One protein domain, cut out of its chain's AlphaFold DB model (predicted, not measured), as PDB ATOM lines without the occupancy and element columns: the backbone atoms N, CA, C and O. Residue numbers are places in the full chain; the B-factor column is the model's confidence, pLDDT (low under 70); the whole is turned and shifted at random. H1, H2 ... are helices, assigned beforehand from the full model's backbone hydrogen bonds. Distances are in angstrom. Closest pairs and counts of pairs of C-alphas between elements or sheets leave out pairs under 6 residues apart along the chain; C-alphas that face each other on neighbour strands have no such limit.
ATOM      1  N   THR A  38     185.635 181.350 198.343       70.06
ATOM      2  CA  THR A  38     185.125 179.998 198.604       70.06
ATOM      3  C   THR A  38     183.593 179.879 198.602       70.06
ATOM      4  O   THR A  38     183.050 178.933 198.043       70.06
ATOM      5  N   ARG A  39     182.863 180.822 199.208       73.38
ATOM      6  CA  ARG A  39     181.392 180.809 199.274       73.38
ATOM      7  C   ARG A  39     180.755 181.224 197.952       73.38
ATOM      8  O   ARG A  39     179.717 180.673 197.590       73.38
ATOM      9  N   VAL A  40     181.362 182.162 197.222       75.12
ATOM     10  CA  VAL A  40     180.936 182.464 195.846       75.12
ATOM     11  C   VAL A  40     181.241 181.266 194.938       75.12
ATOM     12  O   VAL A  40     180.384 180.842 194.160       75.12
ATOM     13  N   ALA A  41     182.403 180.641 195.134       77.06
ATOM     14  CA  ALA A  41     182.813 179.467 194.388       77.06
ATOM     15  C   ALA A  41     181.895 178.264 194.604       77.06
ATOM     16  O   ALA A  41     181.485 177.605 193.647       77.06
ATOM     17  N   TRP A  42     181.478 178.040 195.848       84.62
ATOM     18  CA  TRP A  42     180.503 177.016 196.182       84.62
ATOM     19  C   TRP A  42     179.146 177.253 195.505       84.62
ATOM     20  O   TRP A  42     178.591 176.328 194.913       84.62
ATOM     21  N   LYS A  43     178.623 178.491 195.522       85.88
ATOM     22  CA  LYS A  43     177.353 178.822 194.846       85.88
ATOM     23  C   LYS A  43     177.400 178.479 193.360       85.88
ATOM     24  O   LYS A  43     176.450 177.913 192.820       85.88
ATOM     25  N   LEU A  44     178.504 178.823 192.705       83.06
ATOM     26  CA  LEU A  44     178.698 178.534 191.294       83.06
ATOM     27  C   LEU A  44     178.830 177.026 191.035       83.06
ATOM     28  O   LEU A  44     178.177 176.511 190.128       83.06
ATOM     29  N   ASN A  45     179.595 176.307 191.864       85.81
ATOM     30  CA  ASN A  45     179.695 174.852 191.788       85.81
ATOM     31  C   ASN A  45     178.307 174.188 191.858       85.81
ATOM     32  O   ASN A  45     177.996 173.362 191.001       85.81
ATOM     33  N   VAL A  46     177.455 174.610 192.799       90.25
ATOM     34  CA  VAL A  46     176.075 174.116 192.943       90.25
ATOM     35  C   VAL A  46     175.249 174.395 191.686       90.25
ATOM     36  O   VAL A  46     174.678 173.469 191.113       90.25
ATOM     37  N   ILE A  47     175.210 175.647 191.215       90.19
ATOM     38  CA  ILE A  47     174.384 176.038 190.062       90.19
ATOM     39  C   ILE A  47     174.796 175.279 188.800       90.19
ATOM     40  O   ILE A  47     173.935 174.715 188.126       90.19
ATOM     41  N   VAL A  48     176.094 175.227 188.483       86.31
ATOM     42  CA  VAL A  48     176.566 174.534 187.273       86.31
ATOM     43  C   VAL A  48     176.319 173.035 187.379       86.31
ATOM     44  O   VAL A  48     175.912 172.418 186.394       86.31
ATOM     45  N   SER A  49     176.519 172.452 188.564       88.19
ATOM     46  CA  SER A  49     176.240 171.034 188.780       88.19
ATOM     47  C   SER A  49     174.771 170.729 188.512       88.19
ATOM     48  O   SER A  49     174.497 169.828 187.732       88.19
ATOM     49  N   ILE A  50     173.836 171.523 189.048       91.62
ATOM     50  CA  ILE A  50     172.397 171.375 188.776       91.62
ATOM     51  C   ILE A  50     172.105 171.540 187.276       91.62
ATOM     52  O   ILE A  50     171.435 170.695 186.692       91.62
ATOM     53  N   MET A  51     172.632 172.578 186.616       87.56
ATOM     54  CA  MET A  51     172.367 172.839 185.191       87.56
ATOM     55  C   MET A  51     172.822 171.707 184.263       87.56
ATOM     56  O   MET A  51     172.187 171.481 183.238       87.56
ATOM     57  N   ASN A  52     173.901 171.005 184.616       86.50
ATOM     58  CA  ASN A  52     174.455 169.920 183.807       86.50
ATOM     59  C   ASN A  52     173.778 168.559 184.034       86.50
ATOM     60  O   ASN A  52     174.092 167.611 183.315       86.50
ATOM     61  N   ARG A  53     172.874 168.437 185.012       88.44
ATOM     62  CA  ARG A  53     172.120 167.197 185.229       88.44
ATOM     63  C   ARG A  53     170.981 167.047 184.228       88.44
ATOM     64  O   ARG A  53     170.331 168.025 183.849       88.44
ATOM     65  N   THR A  54     170.729 165.795 183.860       89.62
ATOM     66  CA  THR A  54     169.736 165.368 182.865       89.62
ATOM     67  C   THR A  54     168.330 165.189 183.434       89.62
ATOM     68  O   THR A  54     167.387 165.078 182.656       89.62
ATOM     69  N   ASP A  55     168.171 165.167 184.763       92.31
ATOM     70  CA  ASP A  55     166.871 164.982 185.417       92.31
ATOM     71  C   ASP A  55     165.854 166.047 184.956       92.31
ATOM     72  O   ASP A  55     166.218 167.192 184.691       92.31
ATOM     73  N   LYS A  56     164.564 165.703 184.854       87.00
ATOM     74  CA  LYS A  56     163.557 166.627 184.290       87.00
ATOM     75  C   LYS A  56     163.238 167.812 185.209       87.00
ATOM     76  O   LYS A  56     163.144 168.940 184.734       87.00
ATOM     77  N   SER A  57     163.075 167.580 186.513       94.75
ATOM     78  CA  SER A  57     162.702 168.628 187.474       94.75
ATOM     79  C   SER A  57     163.911 169.173 188.235       94.75
ATOM     80  O   SER A  57     164.861 168.449 188.527       94.75
ATOM     81  N   THR A  58     163.873 170.457 188.598       93.12
ATOM     82  CA  THR A  58     164.934 171.092 189.400       93.12
ATOM     83  C   THR A  58     165.136 170.385 190.736       93.12
ATOM     84  O   THR A  58     166.276 170.152 191.130       93.12
ATOM     85  N   ASP A  59     164.052 170.007 191.414       94.25
ATOM     86  CA  ASP A  59     164.150 169.321 192.701       94.25
ATOM     87  C   ASP A  59     164.817 167.943 192.536       94.25
ATOM     88  O   ASP A  59     165.719 167.625 193.308       94.25
ATOM     89  N   ALA A  60     164.506 167.180 191.477       94.25
ATOM     90  CA  ALA A  60     165.200 165.921 191.181       94.25
ATOM     91  C   ALA A  60     166.698 166.132 190.895       94.25
ATOM     92  O   ALA A  60     167.538 165.395 191.414       94.25
ATOM     93  N   LYS A  61     167.055 167.189 190.149       95.06
ATOM     94  CA  LYS A  61     168.461 167.567 189.923       95.06
ATOM     95  C   LYS A  61     169.185 167.867 191.239       95.06
ATOM     96  O   LYS A  61     170.335 167.465 191.412       95.06
ATOM     97  N   ILE A  62     168.541 168.585 192.161       95.88
ATOM     98  CA  ILE A  62     169.130 168.906 193.469       95.88
ATOM     99  C   ILE A  62     169.274 167.635 194.308       95.88
ATOM    100  O   ILE A  62     170.353 167.413 194.854       95.88
ATOM    101  N   TYR A  63     168.250 166.781 194.373       94.56
ATOM    102  CA  TYR A  63     168.320 165.515 195.106       94.56
ATOM    103  C   TYR A  63     169.461 164.632 194.611       94.56
ATOM    104  O   TYR A  63     170.309 164.222 195.400       94.56
ATOM    105  N   GLY A  64     169.564 164.433 193.298       92.19
ATOM    106  CA  GLY A  64     170.654 163.647 192.737       92.19
ATOM    107  C   GLY A  64     172.038 164.285 192.941       92.19
ATOM    108  O   GLY A  64     173.057 163.589 192.895       92.19
ATOM    109  N   LEU A  65     172.117 165.608 193.131       93.19
ATOM    110  CA  LEU A  65     173.368 166.279 193.486       93.19
ATOM    111  C   LEU A  65     173.771 165.971 194.931       93.19
ATOM    112  O   LEU A  65     174.932 165.640 195.155       93.19
ATOM    113  N   VAL A  66     172.837 166.087 195.880       93.94
ATOM    114  CA  VAL A  66     173.138 165.998 197.320       93.94
ATOM    115  C   VAL A  66     173.177 164.576 197.875       93.94
ATOM    116  O   VAL A  66     173.631 164.412 199.008       93.94
ATOM    117  N   ASP A  67     172.742 163.584 197.093       89.00
ATOM    118  CA  ASP A  67     172.781 162.150 197.413       89.00
ATOM    119  C   ASP A  67     174.121 161.736 198.051       89.00
ATOM    120  O   ASP A  67     175.197 162.021 197.515       89.00
ATOM    121  N   LYS A  68     174.067 161.037 199.192       79.25
ATOM    122  CA  LYS A  68     175.253 160.561 199.930       79.25
ATOM    123  C   LYS A  68     176.222 159.710 199.106       79.25
ATOM    124  O   LYS A  68     177.412 159.669 199.429       79.25
ATOM    125  N   LYS A  69     175.759 159.031 198.055       87.19
ATOM    126  CA  LYS A  69     176.587 158.235 197.135       87.19
ATOM    127  C   LYS A  69     177.353 159.110 196.139       87.19
ATOM    128  O   LYS A  69     178.333 158.649 195.550       87.19
ATOM    129  N   ASN A  70     176.978 160.381 195.974       88.06
ATOM    130  CA  ASN A  70     177.666 161.325 195.102       88.06
ATOM    131  C   ASN A  70     178.975 161.835 195.737       88.06
ATOM    132  O   ASN A  70     179.057 162.916 196.329       88.06
ATOM    133  N   LYS A  71     180.043 161.045 195.569       87.38
ATOM    134  CA  LYS A  71     181.388 161.348 196.092       87.38
ATOM    135  C   LYS A  71     181.943 162.688 195.593       87.38
ATOM    136  O   LYS A  71     182.656 163.356 196.337       87.38
ATOM    137  N   ILE A  72     181.600 163.094 194.368       84.56
ATOM    138  CA  ILE A  72     182.082 164.343 193.758       84.56
ATOM    139  C   ILE A  72     181.496 165.551 194.489       84.56
ATOM    140  O   ILE A  72     182.240 166.458 194.863       84.56
ATOM    141  N   TYR A  73     180.182 165.556 194.733       87.31
ATOM    142  CA  TYR A  73     179.547 166.634 195.492       87.31
ATOM    143  C   TYR A  73     180.086 166.702 196.919       87.31
ATOM    144  O   TYR A  73     180.435 167.783 197.384       87.31
ATOM    145  N   ARG A  74     180.227 165.554 197.594       86.94
ATOM    146  CA  ARG A  74     180.791 165.494 198.948       86.94
ATOM    147  C   ARG A  74     182.208 166.064 199.002       86.94
ATOM    148  O   ARG A  74     182.503 166.858 199.892       86.94
ATOM    149  N   PHE A  75     183.064 165.685 198.054       84.06
ATOM    150  CA  PHE A  75     184.414 166.227 197.947       84.06
ATOM    151  C   PHE A  75     184.379 167.743 197.741       84.06
ATOM    152  O   PHE A  75     184.934 168.468 198.557       84.06
ATOM    153  N   ALA A  76     183.650 168.227 196.730       82.44
ATOM    154  CA  ALA A  76     183.539 169.657 196.452       82.44
ATOM    155  C   ALA A  76     182.998 170.434 197.663       82.44
ATOM    156  O   ALA A  76     183.564 171.452 198.056       82.44
ATOM    157  N   TYR A  77     181.941 169.934 198.308       84.81
ATOM    158  CA  TYR A  77     181.379 170.526 199.516       84.81
ATOM    159  C   TYR A  77     182.428 170.646 200.623       84.81
ATOM    160  O   TYR A  77     182.574 171.730 201.183       84.81
ATOM    161  N   ASN A  78     183.172 169.570 200.891       80.81
ATOM    162  CA  ASN A  78     184.242 169.521 201.888       80.81
ATOM    163  C   ASN A  78     185.480 170.356 201.510       80.81
ATOM    164  O   ASN A  78     186.223 170.792 202.383       80.81
ATOM    165  N   SER A  79     185.716 170.615 200.224       78.38
ATOM    166  CA  SER A  79     186.748 171.563 199.791       78.38
ATOM    167  C   SER A  79     186.325 173.010 200.054       78.38
ATOM    168  O   SER A  79     187.161 173.850 200.380       78.38
ATOM    169  N   PHE A  80     185.029 173.318 199.931       78.31
ATOM    170  CA  PHE A  80     184.499 174.665 200.171       78.31
ATOM    171  C   PHE A  80     184.085 174.929 201.628       78.31
ATOM    172  O   PHE A  80     183.925 176.083 202.030       78.31
ATOM    173  N   HIS A  81     183.911 173.878 202.425       75.31
ATOM    174  CA  HIS A  81     183.530 173.918 203.835       75.31
ATOM    175  C   HIS A  81     184.414 172.939 204.585       75.31
ATOM    176  O   HIS A  81     184.517 171.815 204.138       75.31
ATOM    177  N   THR A  82     184.983 173.301 205.734       75.06
ATOM    178  CA  THR A  82     185.929 172.480 206.519       75.06
ATOM    179  C   THR A  82     185.402 171.086 206.930       75.06
ATOM    180  O   THR A  82     185.049 170.873 208.082       75.06
ATOM    181  N   ASN A  83     185.343 170.140 205.986       72.06
ATOM    182  CA  ASN A  83     184.874 168.754 206.119       72.06
ATOM    183  C   ASN A  83     183.470 168.552 206.721       72.06
ATOM    184  O   ASN A  83     183.192 167.522 207.322       72.06
ATOM    185  N   LYS A  84     182.551 169.500 206.510       79.44
ATOM    186  CA  LYS A  84     181.245 169.528 207.199       79.44
ATOM    187  C   LYS A  84     180.127 168.716 206.543       79.44
ATOM    188  O   LYS A  84     178.959 168.915 206.877       79.44
ATOM    189  N   TYR A  85     180.425 167.874 205.548       84.81
ATOM    190  CA  TYR A  85     179.366 167.137 204.853       84.81
ATOM    191  C   TYR A  85     178.646 166.149 205.783       84.81
ATOM    192  O   TYR A  85     177.417 166.113 205.766       84.81
ATOM    193  N   SER A  86     179.395 165.388 206.593       83.19
ATOM    194  CA  SER A  86     178.865 164.416 207.569       83.19
ATOM    195  C   SER A  86     178.005 165.059 208.653       83.19
ATOM    196  O   SER A  86     177.101 164.419 209.177       83.19
ATOM    197  N   ASP A  87     178.258 166.332 208.944       87.50
ATOM    198  CA  ASP A  87     177.616 167.081 210.027       87.50
ATOM    199  C   ASP A  87     176.205 167.561 209.650       87.50
ATOM    200  O   ASP A  87     175.541 168.246 210.428       87.50
ATOM    201  N   LYS A  88     175.762 167.282 208.419       86.88
ATOM    202  CA  LYS A  88     174.498 167.763 207.866       86.88
ATOM    203  C   LYS A  88     173.694 166.636 207.246       86.88
ATOM    204  O   LYS A  88     174.228 165.762 206.566       86.88
ATOM    205  N   THR A  89     172.379 166.703 207.423       91.38
ATOM    206  CA  THR A  89     171.454 165.771 206.772       91.38
ATOM    207  C   THR A  89     171.336 166.076 205.277       91.38
ATOM    208  O   THR A  89     171.546 167.211 204.839       91.38
ATOM    209  N   GLU A  90     170.951 165.081 204.472       90.62
ATOM    210  CA  GLU A  90     170.667 165.285 203.040       90.62
ATOM    211  C   GLU A  90     169.615 166.376 202.829       90.62
ATOM    212  O   GLU A  90     169.780 167.222 201.953       90.62
ATOM    213  N   GLN A  91     168.597 166.444 203.695       93.31
ATOM    214  CA  GLN A  91     167.579 167.491 203.641       93.31
ATOM    215  C   GLN A  91     168.164 168.892 203.870       93.31
ATOM    216  O   GLN A  91     167.774 169.851 203.205       93.31
ATOM    217  N   GLN A  92     169.124 169.038 204.788       92.81
ATOM    218  CA  GLN A  92     169.807 170.315 205.009       92.81
ATOM    219  C   GLN A  92     170.658 170.719 203.800       92.81
ATOM    220  O   GLN A  92     170.672 171.895 203.430       92.81
ATOM    221  N   HIS A  93     171.333 169.762 203.156       93.12
ATOM    222  CA  HIS A  93     172.069 170.000 201.909       93.12
ATOM    223  C   HIS A  93     171.137 170.382 200.761       93.12
ATOM    224  O   HIS A  93     171.412 171.348 200.047       93.12
ATOM    225  N   TYR A  94     170.018 169.671 200.620       95.56
ATOM    226  CA  TYR A  94     168.973 169.966 199.648       95.56
ATOM    227  C   TYR A  94     168.451 171.393 199.833       95.56
ATOM    228  O   TYR A  94     168.494 172.190 198.897       95.56
ATOM    229  N   ASN A  95     168.055 171.760 201.054       96.25
ATOM    230  CA  ASN A  95     167.552 173.098 201.367       96.25
ATOM    231  C   ASN A  95     168.602 174.184 201.081       96.25
ATOM    232  O   ASN A  95     168.272 175.245 200.548       96.25
ATOM    233  N   ALA A  96     169.878 173.921 201.382       92.81
ATOM    234  CA  ALA A  96     170.968 174.842 201.076       92.81
ATOM    235  C   ALA A  96     171.154 175.036 199.561       92.81
ATOM    236  O   ALA A  96     171.262 176.173 199.097       92.81
ATOM    237  N   CYS A  97     171.143 173.952 198.781       94.00
ATOM    238  CA  CYS A  97     171.244 174.008 197.322       94.00
ATOM    239  C   CYS A  97     170.017 174.677 196.691       94.00
ATOM    240  O   CYS A  97     170.173 175.518 195.808       94.00
ATOM    241  N   LYS A  98     168.812 174.374 197.187       95.69
ATOM    242  CA  LYS A  98     167.552 174.991 196.756       95.69
ATOM    243  C   LYS A  98     167.559 176.496 197.001       95.69
ATOM    244  O   LYS A  98     167.220 177.263 196.103       95.69
ATOM    245  N   LYS A  99     168.046 176.939 198.163       94.94
ATOM    246  CA  LYS A  99     168.239 178.365 198.455       94.94
ATOM    247  C   LYS A  99     169.208 179.026 197.474       94.94
ATOM    248  O   LYS A  99     168.877 180.051 196.890       94.94
ATOM    249  N   VAL A 100     170.377 178.429 197.223       92.19
ATOM    250  CA  VAL A 100     171.323 178.955 196.217       92.19
ATOM    251  C   VAL A 100     170.672 179.048 194.838       92.19
ATOM    252  O   VAL A 100     170.804 180.077 194.163       92.19
ATOM    253  N   TRP A 101     169.967 177.987 194.438       93.50
ATOM    254  CA  TRP A 101     169.256 177.917 193.173       93.50
ATOM    255  C   TRP A 101     168.149 178.951 193.068       93.50
ATOM    256  O   TRP A 101     167.900 179.391 191.962       93.50
ATOM    257  N   ASN A 102     167.509 179.378 194.151       92.06
ATOM    258  CA  ASN A 102     166.483 180.415 194.084       92.06
ATOM    259  C   ASN A 102     167.115 181.814 194.081       92.06
ATOM    260  O   ASN A 102     166.906 182.578 193.133       92.06
ATOM    261  N   ASP A 103     168.007 182.088 195.034       90.81
ATOM    262  CA  ASP A 103     168.500 183.434 195.350       90.81
ATOM    263  C   ASP A 103     169.415 184.046 194.270       90.81
ATOM    264  O   ASP A 103     169.512 185.263 194.148       90.81
ATOM    265  N   ASN A 104     170.118 183.238 193.465       88.00
ATOM    266  CA  ASN A 104     171.203 183.738 192.598       88.00
ATOM    267  C   ASN A 104     170.820 183.807 191.101       88.00
ATOM    268  O   ASN A 104     171.550 183.298 190.248       88.00
ATOM    269  N   LYS A 105     169.684 184.441 190.761       87.50
ATOM    270  CA  LYS A 105     169.140 184.473 189.376       87.50
ATOM    271  C   LYS A 105     170.107 185.082 188.365       87.50
ATOM    272  O   LYS A 105     170.306 184.516 187.293       87.50
ATOM    273  N   ALA A 106     170.755 186.188 188.724       85.81
ATOM    274  CA  ALA A 106     171.728 186.851 187.860       85.81
ATOM    275  C   ALA A 106     172.896 185.924 187.484       85.81
ATOM    276  O   ALA A 106     173.294 185.868 186.322       85.81
ATOM    277  N   LEU A 107     173.396 185.138 188.443       84.00
ATOM    278  CA  LEU A 107     174.464 184.172 188.201       84.00
ATOM    279  C   LEU A 107     173.994 183.034 187.284       84.00
ATOM    280  O   LEU A 107     174.683 182.719 186.317       84.00
ATOM    281  N   ARG A 108     172.794 182.474 187.513       87.56
ATOM    282  CA  ARG A 108     172.203 181.460 186.615       87.56
ATOM    283  C   ARG A 108     172.119 181.966 185.171       87.56
ATOM    284  O   ARG A 108     172.525 181.260 184.252       87.56
ATOM    285  N   ASN A 109     171.674 183.208 184.988       87.69
ATOM    286  CA  ASN A 109     171.548 183.840 183.674       87.69
ATOM    287  C   ASN A 109     172.901 184.123 183.006       87.69
ATOM    288  O   ASN A 109     173.021 184.001 181.792       87.69
ATOM    289  N   LYS A 110     173.934 184.509 183.767       85.94
ATOM    290  CA  LYS A 110     175.291 184.661 183.215       85.94
ATOM    291  C   LYS A 110     175.839 183.311 182.733       85.94
ATOM    292  O   LYS A 110     176.418 183.232 181.657       85.94
ATOM    293  N   LEU A 111     175.610 182.240 183.491       84.56
ATOM    294  CA  LEU A 111     176.114 180.898 183.177       84.56
ATOM    295  C   LEU A 111     175.343 180.183 182.068       84.56
ATOM    296  O   LEU A 111     175.910 179.325 181.391       84.56
ATOM    297  N   SER A 112     174.059 180.489 181.876       85.19
ATOM    298  CA  SER A 112     173.279 179.909 180.776       85.19
ATOM    299  C   SER A 112     173.815 180.332 179.411       85.19
ATOM    300  O   SER A 112     173.739 179.542 178.477       85.19
ATOM    301  N   LYS A 113     174.437 181.516 179.332       88.06
ATOM    302  CA  LYS A 113     175.105 182.042 178.134       88.06
ATOM    303  C   LYS A 113     176.456 181.386 177.840       88.06
ATOM    304  O   LYS A 113     176.977 181.538 176.743       88.06
ATOM    305  N   LEU A 114     177.040 180.675 178.806       85.19
ATOM    306  CA  LEU A 114     178.311 179.983 178.614       85.19
ATOM    307  C   LEU A 114     178.106 178.620 177.953       85.19
ATOM    308  O   LEU A 114     177.180 177.875 178.285       85.19
ATOM    309  N   SER A 115     179.050 178.243 177.092       85.38
ATOM    310  CA  SER A 115     179.136 176.880 176.570       85.38
ATOM    311  C   SER A 115     179.379 175.865 177.694       85.38
ATOM    312  O   SER A 115     179.911 176.174 178.768       85.38
ATOM    313  N   LYS A 116     179.036 174.598 177.435       78.88
ATOM    314  CA  LYS A 116     179.304 173.488 178.364       78.88
ATOM    315  C   LYS A 116     180.789 173.405 178.741       78.88
ATOM    316  O   LYS A 116     181.106 173.234 179.916       78.88
ATOM    317  N   LEU A 117     181.683 173.604 177.769       81.25
ATOM    318  CA  LEU A 117     183.128 173.565 177.981       81.25
ATOM    319  C   LEU A 117     183.613 174.707 178.886       81.25
ATOM    320  O   LEU A 117     184.383 174.462 179.811       81.25
ATOM    321  N   GLN A 118     183.135 175.938 178.673       81.88
ATOM    322  CA  GLN A 118     183.472 177.083 179.532       81.88
ATOM    323  C   GLN A 118     183.003 176.859 180.972       81.88
ATOM    324  O   GLN A 118     183.767 177.067 181.913       81.88
ATOM    325  N   ARG A 119     181.779 176.346 181.152       78.88
ATOM    326  CA  ARG A 119     181.248 175.995 182.476       78.88
ATOM    327  C   ARG A 119     182.108 174.947 183.186       78.88
ATOM    328  O   ARG A 119     182.414 175.113 184.363       78.88
ATOM    329  N   MET A 120     182.536 173.906 182.474       73.00
ATOM    330  CA  MET A 120     183.426 172.878 183.027       73.00
ATOM    331  C   MET A 120     184.811 173.424 183.391       73.00
ATOM    332  O   MET A 120     185.358 173.041 184.423       73.00
ATOM    333  N   LYS A 121     185.382 174.315 182.569       74.12
ATOM    334  CA  LYS A 121     186.677 174.954 182.855       74.12
ATOM    335  C   LYS A 121     186.615 175.790 184.135       74.12
ATOM    336  O   LYS A 121     187.497 175.652 184.977       74.12
ATOM    337  N   LEU A 122     185.542 176.562 184.324       75.00
ATOM    338  CA  LEU A 122     185.318 177.334 185.549       75.00
ATOM    339  C   LEU A 122     185.252 176.415 186.778       75.00
ATOM    340  O   LEU A 122     185.955 176.648 187.753       75.00
ATOM    341  N   GLN A 123     184.481 175.321 186.724       70.25
ATOM    342  CA  GLN A 123     184.343 174.386 187.853       70.25
ATOM    343  C   GLN A 123     185.667 173.779 188.343       70.25
ATOM    344  O   GLN A 123     185.760 173.402 189.508       70.25
ATOM    345  N   ARG A 124     186.661 173.646 187.458       68.75
ATOM    346  CA  ARG A 124     187.944 172.997 187.755       68.75
ATOM    347  C   ARG A 124     189.002 173.955 188.304       68.75
ATOM    348  O   ARG A 124     190.011 173.479 188.808       68.75
ATOM    349  N   ASN A 125     188.788 175.269 188.220       69.75
ATOM    350  CA  ASN A 125     189.756 176.268 188.666       69.75
ATOM    351  C   ASN A 125     189.094 177.297 189.603       69.75
ATOM    352  O   ASN A 125     188.488 178.254 189.122       69.75
ATOM    353  N   PRO A 126     189.244 177.147 190.933       60.09
ATOM    354  CA  PRO A 126     188.673 178.065 191.920       60.09
ATOM    355  C   PRO A 126     189.082 179.538 191.749       60.09
ATOM    356  O   PRO A 126     188.304 180.415 192.120       60.09
ATOM    357  N   ALA A 127     190.265 179.820 191.189       62.19
ATOM    358  CA  ALA A 127     190.768 181.181 190.986       62.19
ATOM    359  C   ALA A 127     190.117 181.856 189.769       62.19
ATOM    360  O   ALA A 127     189.502 182.910 189.918       62.19
ATOM    361  N   ALA A 128     190.126 181.194 188.607       64.88
ATOM    362  CA  ALA A 128     189.407 181.663 187.410       64.88
ATOM    363  C   ALA A 128     187.902 181.837 187.681       64.88
ATOM    364  O   ALA A 128     187.209 182.663 187.090       64.88
ATOM    365  N   LEU A 129     187.394 181.035 188.611       61.75
ATOM    366  CA  LEU A 129     186.018 181.052 189.045       61.75
ATOM    367  C   LEU A 129     185.693 182.244 189.964       61.75
ATOM    368  O   LEU A 129     184.575 182.748 189.916       61.75
ATOM    369  N   ALA A 130     186.653 182.724 190.755       60.41
ATOM    370  CA  ALA A 130     186.523 183.965 191.515       60.41
ATOM    371  C   ALA A 130     186.638 185.204 190.609       60.41
ATOM    372  O   ALA A 130     185.871 186.147 190.782       60.41
ATOM    373  N   GLU A 131     187.537 185.180 189.620       66.62
ATOM    374  CA  GLU A 131     187.700 186.260 188.634       66.62
ATOM    375  C   GLU A 131     186.471 186.442 187.743       66.62
ATOM    376  O   GLU A 131     186.049 187.567 187.531       66.62
ATOM    377  N   PHE A 132     185.825 185.357 187.299       67.31
ATOM    378  CA  PHE A 132     184.586 185.425 186.507       67.31
ATOM    379  C   PHE A 132     183.420 186.150 187.219       67.31
ATOM    380  O   PHE A 132     182.414 186.500 186.596       67.31
ATOM    381  N   LEU A 133     183.504 186.301 188.542       60.78
ATOM    382  CA  LEU A 133     182.429 186.819 189.389       60.78
ATOM    383  C   LEU A 133     182.668 188.255 189.867       60.78
ATOM    384  O   LEU A 133     181.700 188.870 190.327       60.78
TER     385      LEU A 133
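AT A GLANCE: This is residues 38 to 133 of the 134 residues of an uncharacterized protein of Actinobacteria bacterium (UniProt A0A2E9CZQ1). One helix, H1, is the core, and the other six sit around it, with H2, H3 and H4 on one side and H5, H6 and H7 on the other. H3 and H6 run back alongside H1, while H4 and H7 cross it nearly at right angles. The printed part has 96 residues, with seven named helices, H1 to H7 in order along the chain, and no named strand; the class is all helix. The whole is compact, with a radius of gyration of the C-alphas of 12.6 A, and its outline is rounded, spanning 32 by 31 by 22 A.

IN THESE COORDINATES: Find C-alpha 38 at (185.125, 179.998, 198.604); from there H1 runs through residues 38 to 51, 19.8 A, to C-alpha 51 at (172.367, 172.839, 185.191). H4, residues 90 to 103, has as many residues and is also 19.8 A long. Before it come H2, residues 58 to 66, and H3, residues 71 to 80, 14.3 A long. After it look for H5, residues 105 to 112, H6, residues 116 to 124, and H7, residues 126 to 131, which ends with C-alpha 131 at (187.700, 186.260, 188.634).

HOW THE PARTS SIT: Start at H1, the hub, which touches the six other helices. It touches H3 at a shallow tilt of 26 degrees, opposite ways; their closest C-alphas, of Thr 38 and Phe 80, are 5.6 A apart. With residues 44 to 48 alone it touches H6, opposite ways at a shallow tilt of 33 degrees, only just short of steep; the closest C-alphas are those of Asn 45 and Gln 123, 6.1 A apart. Residues 43 to 47 of H1 touch residues 97 to 101 of H4, about perpendicular at 88 degrees, closest at the C-alphas of Lys 43 and Val 100, 6.2 A. Residues 38 to 41 touch H7, about perpendicular at 83 degrees, closest at the C-alphas of Ala 41 and Leu 129, 6.4 A. Residues 49 to 50 touch H2, closest at the C-alphas of Ile 50 and Lys 61, 5.6 A. H5 only just touches H1, with 3 pairs of C-alphas within 8 A, closest at Ile 47 and Arg 108, 6.8 A. Farther out, H2 touches H4 at a steep tilt of 49 degrees, closest at the C-alphas of Val 66 and His 93, 6.2 A. H3 and H6 are apart, for instance. In the seven helices every O i to N i+4 pair is within hydrogen-bond range.

THE WHOLE: The two C-alphas farthest apart, those of Asp 87 and Lys 113, are 35.3 A from each other. The printed part has no cut and no long link. Look for low confidence at residues 124 to 133, where pLDDT is under 70; the mean of the printed part is 84.0.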